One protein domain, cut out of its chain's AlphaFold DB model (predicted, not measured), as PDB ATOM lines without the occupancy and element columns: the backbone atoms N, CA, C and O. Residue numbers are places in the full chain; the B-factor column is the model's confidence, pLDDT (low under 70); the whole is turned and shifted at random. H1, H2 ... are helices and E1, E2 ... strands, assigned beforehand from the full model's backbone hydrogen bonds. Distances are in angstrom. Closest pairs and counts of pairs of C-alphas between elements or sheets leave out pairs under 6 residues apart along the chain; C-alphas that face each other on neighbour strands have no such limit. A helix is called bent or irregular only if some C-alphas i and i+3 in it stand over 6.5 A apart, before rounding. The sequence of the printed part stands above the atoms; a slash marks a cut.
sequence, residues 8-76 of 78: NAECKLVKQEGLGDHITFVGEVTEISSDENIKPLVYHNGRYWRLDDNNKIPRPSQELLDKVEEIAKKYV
ATOM      1  N   ASN A   8     112.039 151.574 104.684       97.12
ATOM      2  CA  ASN A   8     112.833 152.394 105.567       97.12
ATOM      3  C   ASN A   8     113.841 151.448 106.241       97.12
ATOM      4  O   ASN A   8     113.437 150.527 106.948       97.12
ATOM      5  N   ALA A   9     115.134 151.644 105.983       97.12
ATOM      6  CA  ALA A   9     116.213 150.878 106.609       97.12
ATOM      7  C   ALA A   9     117.082 151.827 107.435       97.12
ATOM      8  O   ALA A   9     117.607 152.809 106.904       97.12
ATOM      9  N   GLU A  10     117.194 151.554 108.730       97.81
ATOM     10  CA  GLU A  10     118.114 152.261 109.612       97.81
ATOM     11  C   GLU A  10     119.483 151.602 109.540       97.81
ATOM     12  O   GLU A  10     119.593 150.375 109.595       97.81
ATOM     13  N   CYS A  11     120.524 152.420 109.395       97.81
ATOM     14  CA  CYS A  11     121.868 151.931 109.145       97.81
ATOM     15  C   CYS A  11     122.889 152.587 110.070       97.81
ATOM     16  O   CYS A  11     122.876 153.802 110.278       97.81
ATOM     17  N   LYS A  12     123.852 151.790 110.530       98.19
ATOM     18  CA  LYS A  12     125.078 152.256 111.179       98.19
ATOM     19  C   LYS A  12     126.233 152.205 110.185       98.19
ATOM     20  O   LYS A  12     126.422 151.201 109.506       98.19
ATOM     21  N   LEU A  13     127.039 153.265 110.105       98.06
ATOM     22  CA  LEU A  13     128.242 153.261 109.272       98.06
ATOM     23  C   LEU A  13     129.278 152.274 109.832       98.06
ATOM     24  O   LEU A  13     129.685 152.395 110.987       98.06
ATOM     25  N   VAL A  14     129.722 151.332 109.001       97.75
ATOM     26  CA  VAL A  14     130.745 150.330 109.346       97.75
ATOM     27  C   VAL A  14     132.082 150.649 108.691       97.75
ATOM     28  O   VAL A  14     133.131 150.457 109.303       97.75
ATOM     29  N   LYS A  15     132.067 151.145 107.451       97.00
ATOM     30  CA  LYS A  15     133.288 151.457 106.705       97.00
ATOM     31  C   LYS A  15     133.066 152.636 105.770       97.00
ATOM     32  O   LYS A  15     132.018 152.746 105.141       97.00
ATOM     33  N   GLN A  16     134.084 153.472 105.645       96.94
ATOM     34  CA  GLN A  16     134.179 154.502 104.621       96.94
ATOM     35  C   GLN A  16     135.476 154.273 103.851       96.94
ATOM     36  O   GLN A  16     136.539 154.145 104.458       96.94
ATOM     37  N   GLU A  17     135.401 154.208 102.528       95.69
ATOM     38  CA  GLU A  17     136.572 154.000 101.679       95.69
ATOM     39  C   GLU A  17     136.505 154.821 100.395       95.69
ATOM     40  O   GLU A  17     135.430 155.066  99.853       95.69
ATOM     41  N   GLY A  18     137.665 155.268  99.916       94.81
ATOM     42  CA  GLY A  18     137.780 155.895  98.603       94.81
ATOM     43  C   GLY A  18     137.825 154.831  97.510       94.81
ATOM     44  O   GLY A  18     138.656 153.925  97.563       94.81
ATOM     45  N   LEU A  19     136.955 154.954  96.513       89.94
ATOM     46  CA  LEU A  19     136.926 154.128  95.310       89.94
ATOM     47  C   LEU A  19     136.999 155.053  94.091       89.94
ATOM     48  O   LEU A  19     136.004 155.640  93.671       89.94
ATOM     49  N   GLY A  20     138.210 155.202  93.548       89.06
ATOM     50  CA  GLY A  20     138.491 156.190  92.505       89.06
ATOM     51  C   GLY A  20     138.374 157.617  93.047       89.06
ATOM     52  O   GLY A  20     138.991 157.956  94.053       89.06
ATOM     53  N   ASP A  21     137.576 158.440  92.376       93.94
ATOM     54  CA  ASP A  21     137.211 159.809  92.758       93.94
ATOM     55  C   ASP A  21     135.945 159.885  93.636       93.94
ATOM     56  O   ASP A  21     135.505 160.975  93.999       93.94
ATOM     57  N   HIS A  22     135.369 158.738  94.011       93.25
ATOM     58  CA  HIS A  22     134.165 158.657  94.835       93.25
ATOM     59  C   HIS A  22     134.473 158.140  96.246       93.25
ATOM     60  O   HIS A  22     135.347 157.298  96.456       93.25
ATOM     61  N   ILE A  23     133.697 158.604  97.227       95.69
ATOM     62  CA  ILE A  23     133.666 158.021  98.572       95.69
ATOM     63  C   ILE A  23     132.536 156.994  98.620       95.69
ATOM     64  O   ILE A  23     131.393 157.300  98.286       95.69
ATOM     65  N   THR A  24     132.855 155.785  99.065       95.25
ATOM     66  CA  THR A  24     131.896 154.708  99.309       95.25
ATOM     67  C   THR A  24     131.690 154.517 100.805       95.25
ATOM     68  O   THR A  24     132.643 154.523 101.585       95.25
ATOM     69  N   PHE A  25     130.431 154.326 101.196       96.81
ATOM     70  CA  PHE A  25     130.021 154.054 102.570       96.81
ATOM     71  C   PHE A  25     129.391 152.667 102.646       96.81
ATOM     72  O   PHE A  25     128.454 152.363 101.908       96.81
ATOM     73  N   VAL A  26     129.885 151.837 103.558       96.12
ATOM     74  CA  VAL A  26     129.298 150.539 103.888       96.12
ATOM     75  C   VAL A  26     128.551 150.691 105.204       96.12
ATOM     76  O   VAL A  26     129.160 150.973 106.239       96.12
ATOM     77  N   GLY A  27     127.231 150.531 105.151       97.12
ATOM     78  CA  GLY A  27     126.355 150.560 106.316       97.12
ATOM     79  C   GLY A  27     125.859 149.165 106.692       97.12
ATOM     80  O   GLY A  27     125.556 148.357 105.817       97.12
ATOM     81  N   GLU A  28     125.756 148.903 107.988       98.06
ATOM     82  CA  GLU A  28     125.058 147.749 108.557       98.06
ATOM     83  C   GLU A  28     123.618 148.145 108.873       98.06
ATOM     84  O   GLU A  28     123.396 149.160 109.535       98.06
ATOM     85  N   VAL A  29     122.651 147.354 108.404       98.12
ATOM     86  CA  VAL A  29     121.227 147.573 108.686       98.12
ATOM     87  C   VAL A  29     120.931 147.122 110.114       98.12
ATOM     88  O   VAL A  29     121.088 145.945 110.431       98.12
ATOM     89  N   THR A  30     120.491 148.045 110.964       98.19
ATOM     90  CA  THR A  30     120.143 147.774 112.368       98.19
ATOM     91  C   THR A  30     118.651 147.543 112.564       98.19
ATOM     92  O   THR A  30     118.259 146.793 113.453       98.19
ATOM     93  N   GLU A  31     117.818 148.165 111.729       98.00
ATOM     94  CA  GLU A  31     116.365 148.004 111.739       98.00
ATOM     95  C   GLU A  31     115.802 148.178 110.325       98.00
ATOM     96  O   GLU A  31     116.338 148.931 109.508       98.00
ATOM     97  N   ILE A  32     114.709 147.474 110.028       97.06
ATOM     98  CA  ILE A  32     114.022 147.537 108.741       97.06
ATOM     99  C   ILE A  32     112.509 147.590 108.943       97.06
ATOM    100  O   ILE A  32     111.941 146.841 109.733       97.06
ATOM    101  N   SER A  33     111.851 148.461 108.185       96.38
ATOM    102  CA  SER A  33     110.396 148.505 108.052       96.38
ATOM    103  C   SER A  33     110.016 148.677 106.584       96.38
ATOM    104  O   SER A  33     110.702 149.363 105.821       96.38
ATOM    105  N   SER A  34     108.924 148.046 106.168       95.19
ATOM    106  CA  SER A  34     108.442 148.078 104.786       95.19
ATOM    107  C   SER A  34     106.923 148.139 104.730       95.19
ATOM    108  O   SER A  34     106.252 147.591 105.601       95.19
ATOM    109  N   ASP A  35     106.395 148.766 103.680       94.25
ATOM    110  CA  ASP A  35     104.963 148.798 103.378       94.25
ATOM    111  C   ASP A  35     104.696 148.034 102.075       94.25
ATOM    112  O   ASP A  35     105.023 148.498 100.980       94.25
ATOM    113  N   GLU A  36     104.087 146.853 102.187       90.12
ATOM    114  CA  GLU A  36     103.806 145.965 101.051       90.12
ATOM    115  C   GLU A  36     102.809 146.557 100.037       90.12
ATOM    116  O   GLU A  36     102.739 146.110  98.879       90.12
ATOM    117  N   ASN A  37     102.061 147.588 100.446       92.88
ATOM    118  CA  ASN A  37     101.110 148.293  99.593       92.88
ATOM    119  C   ASN A  37     101.801 149.297  98.662       92.88
ATOM    120  O   ASN A  37     101.234 149.675  97.633       92.88
ATOM    121  N   ILE A  38     103.030 149.714  98.975       93.00
ATOM    122  CA  ILE A  38     103.783 150.674  98.170       93.00
ATOM    123  C   ILE A  38     104.723 149.911  97.238       93.00
ATOM    124  O   ILE A  38     105.736 149.348  97.649       93.00
ATOM    125  N   LYS A  39     104.407 149.915  95.942       91.19
ATOM    126  CA  LYS A  39     105.244 149.277  94.917       91.19
ATOM    127  C   LYS A  39     106.427 150.186  94.553       91.19
ATOM    128  O   LYS A  39     106.188 151.306  94.094       91.19
ATOM    129  N   PRO A  40     107.689 149.755  94.747       91.56
ATOM    130  CA  PRO A  40     108.832 150.638  94.564       91.56
ATOM    131  C   PRO A  40     109.112 150.920  93.084       91.56
ATOM    132  O   PRO A  40     108.913 150.075  92.207       91.56
ATOM    133  N   LEU A  41     109.626 152.123  92.821       90.31
ATOM    134  CA  LEU A  41     110.187 152.516  91.534       90.31
ATOM    135  C   LEU A  41     111.702 152.292  91.572       90.31
ATOM    136  O   LEU A  41     112.401 152.892  92.386       90.31
ATOM    137  N   VAL A  42     112.212 151.438  90.693       90.06
ATOM    138  CA  VAL A  42     113.623 151.049  90.631       90.06
ATOM    139  C   VAL A  42     114.245 151.558  89.345       90.06
ATOM    140  O   VAL A  42     113.724 151.323  88.260       90.06
ATOM    141  N   TYR A  43     115.385 152.230  89.450       89.12
ATOM    142  CA  TYR A  43     116.197 152.576  88.291       89.12
ATOM    143  C   TYR A  43     117.210 151.462  88.024       89.12
ATOM    144  O   TYR A  43     118.068 151.180  88.859       89.12
ATOM    145  N   HIS A  44     117.105 150.813  86.869       87.00
ATOM    146  CA  HIS A  44     117.994 149.727  86.470       87.00
ATOM    147  C   HIS A  44     118.260 149.782  84.963       87.00
ATOM    148  O   HIS A  44     117.329 149.870  84.160       87.00
ATOM    149  N   ASN A  45     119.542 149.719  84.588       86.44
ATOM    150  CA  ASN A  45     120.019 149.720  83.201       86.44
ATOM    151  C   ASN A  45     119.453 150.874  82.342       86.44
ATOM    152  O   ASN A  45     118.902 150.663  81.261       86.44
ATOM    153  N   GLY A  46     119.530 152.109  82.854       89.56
ATOM    154  CA  GLY A  46     119.095 153.303  82.119       89.56
ATOM    155  C   GLY A  46     117.582 153.538  82.088       89.56
ATOM    156  O   GLY A  46     117.123 154.432  81.380       89.56
ATOM    157  N   ARG A  47     116.785 152.726  82.797       89.94
ATOM    158  CA  ARG A  47     115.316 152.787  82.762       89.94
ATOM    159  C   ARG A  47     114.713 152.670  84.154       89.94
ATOM    160  O   ARG A  47     115.268 152.008  85.028       89.94
ATOM    161  N   TYR A  48     113.553 153.294  84.334       90.19
ATOM    162  CA  TYR A  48     112.734 153.116  85.527       90.19
ATOM    163  C   TYR A  48     111.786 151.928  85.358       90.19
ATOM    164  O   TYR A  48     111.133 151.780  84.328       90.19
ATOM    165  N   TRP A  49     111.694 151.120  86.406       88.12
ATOM    166  CA  TRP A  49     110.873 149.923  86.508       88.12
ATOM    167  C   TRP A  49     109.978 150.055  87.731       88.12
ATOM    168  O   TRP A  49     110.449 150.417  88.807       88.12
ATOM    169  N   ARG A  50     108.691 149.747  87.596       88.94
ATOM    170  CA  ARG A  50     107.832 149.530  88.764       88.94
ATOM    171  C   ARG A  50     107.988 148.075  89.169       88.94
ATOM    172  O   ARG A  50     107.706 147.218  88.347       88.94
ATOM    173  N   LEU A  51     108.437 147.794  90.389       85.88
ATOM    174  CA  LEU A  51     108.442 146.424  90.899       85.88
ATOM    175  C   LEU A  51     107.053 146.098  91.446       85.88
ATOM    176  O   LEU A  51     106.692 146.485  92.557       85.88
ATOM    177  N   ASP A  52     106.272 145.400  90.638       84.69
ATOM    178  CA  ASP A  52     104.975 144.843  91.004       84.69
ATOM    179  C   ASP A  52     104.870 143.395  90.503       84.69
ATOM    180  O   ASP A  52     105.813 142.856  89.916       84.69
ATOM    181  N   ASP A  53     103.732 142.748  90.751       76.12
ATOM    182  CA  ASP A  53     103.535 141.329  90.431       76.12
ATOM    183  C   ASP A  53     103.732 141.011  88.938       76.12
ATOM    184  O   ASP A  53     104.095 139.884  88.594       76.12
ATOM    185  N   ASN A  54     103.572 142.016  88.069       78.81
ATOM    186  CA  ASN A  54     103.673 141.899  86.615       78.81
ATOM    187  C   ASN A  54     105.035 142.341  86.055       78.81
ATOM    188  O   ASN A  54     105.339 142.049  84.902       78.81
ATOM    189  N   ASN A  55     105.862 143.031  86.846       77.25
ATOM    190  CA  ASN A  55     107.113 143.647  86.400       77.25
ATOM    191  C   ASN A  55     108.278 143.240  87.302       77.25
ATOM    192  O   ASN A  55     108.847 144.035  88.056       77.25
ATOM    193  N   LYS A  56     108.653 141.967  87.203       77.00
ATOM    194  CA  LYS A  56     109.826 141.433  87.893       77.00
ATOM    195  C   LYS A  56     111.065 141.710  87.051       77.00
ATOM    196  O   LYS A  56     111.096 141.377  85.869       77.00
ATOM    197  N   ILE A  57     112.101 142.281  87.663       80.25
ATOM    198  CA  ILE A  57     113.426 142.313  87.037       80.25
ATOM    199  C   ILE A  57     113.884 140.850  86.936       80.25
ATOM    200  O   ILE A  57     113.982 140.184  87.973       80.25
ATOM    201  N   PRO A  58     114.094 140.309  85.722       82.44
ATOM    202  CA  PRO A  58     114.457 138.912  85.566       82.44
ATOM    203  C   PRO A  58     115.808 138.669  86.228       82.44
ATOM    204  O   PRO A  58     116.722 139.496  86.146       82.44
ATOM    205  N   ARG A  59     115.944 137.511  86.874       84.44
ATOM    206  CA  ARG A  59     117.245 137.077  87.373       84.44
ATOM    207  C   ARG A  59     118.211 136.979  86.180       84.44
ATOM    208  O   ARG A  59     117.814 136.436  85.146       84.44
ATOM    209  N   PRO A  60     119.454 137.472  86.307       89.25
ATOM    210  CA  PRO A  60     120.478 137.268  85.289       89.25
ATOM    211  C   PRO A  60     120.653 135.788  84.925       89.25
ATOM    212  O   PRO A  60     120.418 134.911  85.760       89.25
ATOM    213  N   SER A  61     121.084 135.511  83.692       93.50
ATOM    214  CA  SER A  61     121.388 134.144  83.256       93.50
ATOM    215  C   SER A  61     122.527 133.539  84.078       93.50
ATOM    216  O   SER A  61     123.411 134.260  84.546       93.50
ATOM    217  N   GLN A  62     122.536 132.209  84.215       94.38
ATOM    218  CA  GLN A  62     123.598 131.509  84.942       94.38
ATOM    219  C   GLN A  62     124.981 131.801  84.341       94.38
ATOM    220  O   GLN A  62     125.895 132.134  85.077       94.38
ATOM    221  N   GLU A  63     125.093 131.834  83.009       95.06
ATOM    222  CA  GLU A  63     126.339 132.187  82.312       95.06
ATOM    223  C   GLU A  63     126.892 133.562  82.731       95.06
ATOM    224  O   GLU A  63     128.102 133.740  82.866       95.06
ATOM    225  N   LEU A  64     126.021 134.559  82.940       92.69
ATOM    226  CA  LEU A  64     126.463 135.875  83.398       92.69
ATOM    227  C   LEU A  64     126.904 135.833  84.864       92.69
ATOM    228  O   LEU A  64     127.890 136.478  85.214       92.69
ATOM    229  N   LEU A  65     126.193 135.079  85.707       93.31
ATOM    230  CA  LEU A  65     126.557 134.894  87.113       93.31
ATOM    231  C   LEU A  65     127.928 134.217  87.247       93.31
ATOM    232  O   LEU A  65     128.755 134.697  88.019       93.31
ATOM    233  N   ASP A  66     128.195 133.191  86.438       95.25
ATOM    234  CA  ASP A  66     129.473 132.473  86.429       95.25
ATOM    235  C   ASP A  66     130.627 133.411  86.026       95.25
ATOM    236  O   ASP A  66     131.649 133.482  86.709       95.25
ATOM    237  N   LYS A  67     130.434 134.232  84.980       94.25
ATOM    238  CA  LYS A  67     131.416 135.259  84.572       94.25
ATOM    239  C   LYS A  67     131.686 136.282  85.674       94.25
ATOM    240  O   LYS A  67     132.831 136.686  85.875       94.25
ATOM    241  N   VAL A  68     130.648 136.732  86.382       92.00
ATOM    242  CA  VAL A  68     130.799 137.664  87.514       92.00
ATOM    243  C   VAL A  68     131.619 137.020  88.633       92.00
ATOM    244  O   VAL A  68     132.490 137.680  89.201       92.00
ATOM    245  N   GLU A  69     131.393 135.739  88.922       92.94
ATOM    246  CA  GLU A  69     132.147 134.996  89.934       92.94
ATOM    247  C   GLU A  69     133.629 134.834  89.555       92.94
ATOM    248  O   GLU A  69     134.509 135.052  90.393       92.94
ATOM    249  N   GLU A  70     133.929 134.512  88.295       93.62
ATOM    250  CA  GLU A  70     135.305 134.435  87.789       93.62
ATOM    251  C   GLU A  70     136.044 135.772  87.919       93.62
ATOM    252  O   GLU A  70     137.187 135.820  88.384       93.62
ATOM    253  N   ILE A  71     135.382 136.875  87.551       91.50
ATOM    254  CA  ILE A  71     135.938 138.224  87.696       91.50
ATOM    255  C   ILE A  71     136.186 138.528  89.174       91.50
ATOM    256  O   ILE A  71     137.278 138.971  89.526       91.50
ATOM    257  N   ALA A  72     135.213 138.262  90.049       89.94
ATOM    258  CA  ALA A  72     135.364 138.495  91.481       89.94
ATOM    259  C   ALA A  72     136.588 137.748  92.036       89.94
ATOM    260  O   ALA A  72     137.446 138.373  92.657       89.94
ATOM    261  N   LYS A  73     136.744 136.454  91.722       91.75
ATOM    262  CA  LYS A  73     137.912 135.648  92.128       91.75
ATOM    263  C   LYS A  73     139.237 136.228  91.634       91.75
ATOM    264  O   LYS A  73     140.212 136.219  92.376       91.75
ATOM    265  N   LYS A  74     139.279 136.753  90.407       89.44
ATOM    266  CA  LYS A  74     140.491 137.353  89.825       89.44
ATOM    267  C   LYS A  74     140.948 138.621  90.558       89.44
ATOM    268  O   LYS A  74     142.145 138.900  90.582       89.44
ATOM    269  N   TYR A  75     140.017 139.397  91.112       82.31
ATOM    270  CA  TYR A  75     140.299 140.703  91.722       82.31
ATOM    271  C   TYR A  75     140.182 140.730  93.253       82.31
ATOM    272  O   TYR A  75     140.451 141.771  93.856       82.31
ATOM    273  N   VAL A  76     139.844 139.609  93.897       76.19
ATOM    274  CA  VAL A  76     139.991 139.458  95.350       76.19
ATOM    275  C   VAL A  76     141.484 139.523  95.679       76.19
ATOM    276  O   VAL A  76     142.246 138.608  95.374       76.19
TER     277      VAL A  76
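This is residues 8 to 76 of the 78 residues of the protein "Flavin_Reduct domain-containing protein" of Thaumarchaeota archaeon (UniProt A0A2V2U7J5). The domain is an open, C-shaped chain: a long, bent two-stranded hairpin, E1 and E2, makes one side, and a single helix, H1, makes the other, with a short hairpin, E3 and E4, between them along the chain. The middle is empty, and H1 sticks out as a free arm with the residues before it, 58 to 61. The printed part has 69 residues, with four named strands and one named helix in the order E1, E2, E3, E4, H1; each hairpin is an antiparallel sheet of two strands, and the class is mixed, helices and strands. The whole is only just loose, close to extended, with a radius of gyration of the C-alphas of 16.5 A and spans of 40 by 35 by 22 A.

Strand E1 holds residues 8 to 19 and measures 26.2 A from first to last C-alpha, beginning at C-alpha 8 at (112.833, 152.394, 105.567). Strand E2, the longest by residues, holds residues 22 to 34 and measures 29.5 A, ending at C-alpha 34 at (108.442, 148.078, 104.786). Strand E3 is residues 41 to 44, 9.7 A long, and strand E4 is residues 47 to 50, 10.1 A long. Helix H1 runs from residue 62 to residue 75 over 20.2 A, ending at C-alpha 75 at (140.299, 140.703, 91.722).

E1 and E2 form a hairpin, antiparallel with 165 degrees between their directions. The C-alphas of Lys 12 and Glu 28 face each other at 5.2 A, and N 12 and O 28, 2.8 A, and N 24 and O 17, 2.8 A, are within hydrogen-bond range. E1 bends by 77 degrees at residue 14, and E2 bends by 84 degrees at residue 31. E2 and E3 are apart, and so are E1 and E3. E3 and E4 form the second hairpin, antiparallel at 145 degrees; the C-alphas of Tyr 43 and Tyr 48 face each other at 4.5 A, and N 42 and O 49 are within hydrogen-bond range at 2.8 A. H1 is apart from E1, E2 and E3. In H1 every O i to N i+4 pair is within hydrogen-bond range.

The two C-alphas farthest apart, those of Asn 37 and Lys 74, are 42.0 A from each other. Residues 18 to 23 stand free, as do residues 58 to 76, of which 62 to 75 belong to H1. The link from E4 to H1, 11 residues, is long; that from E2 to E3 is short, and those inside the hairpins are tight. The printed part has no cut. The mean pLDDT of the printed part is 91.5, and no printed residue is under 70.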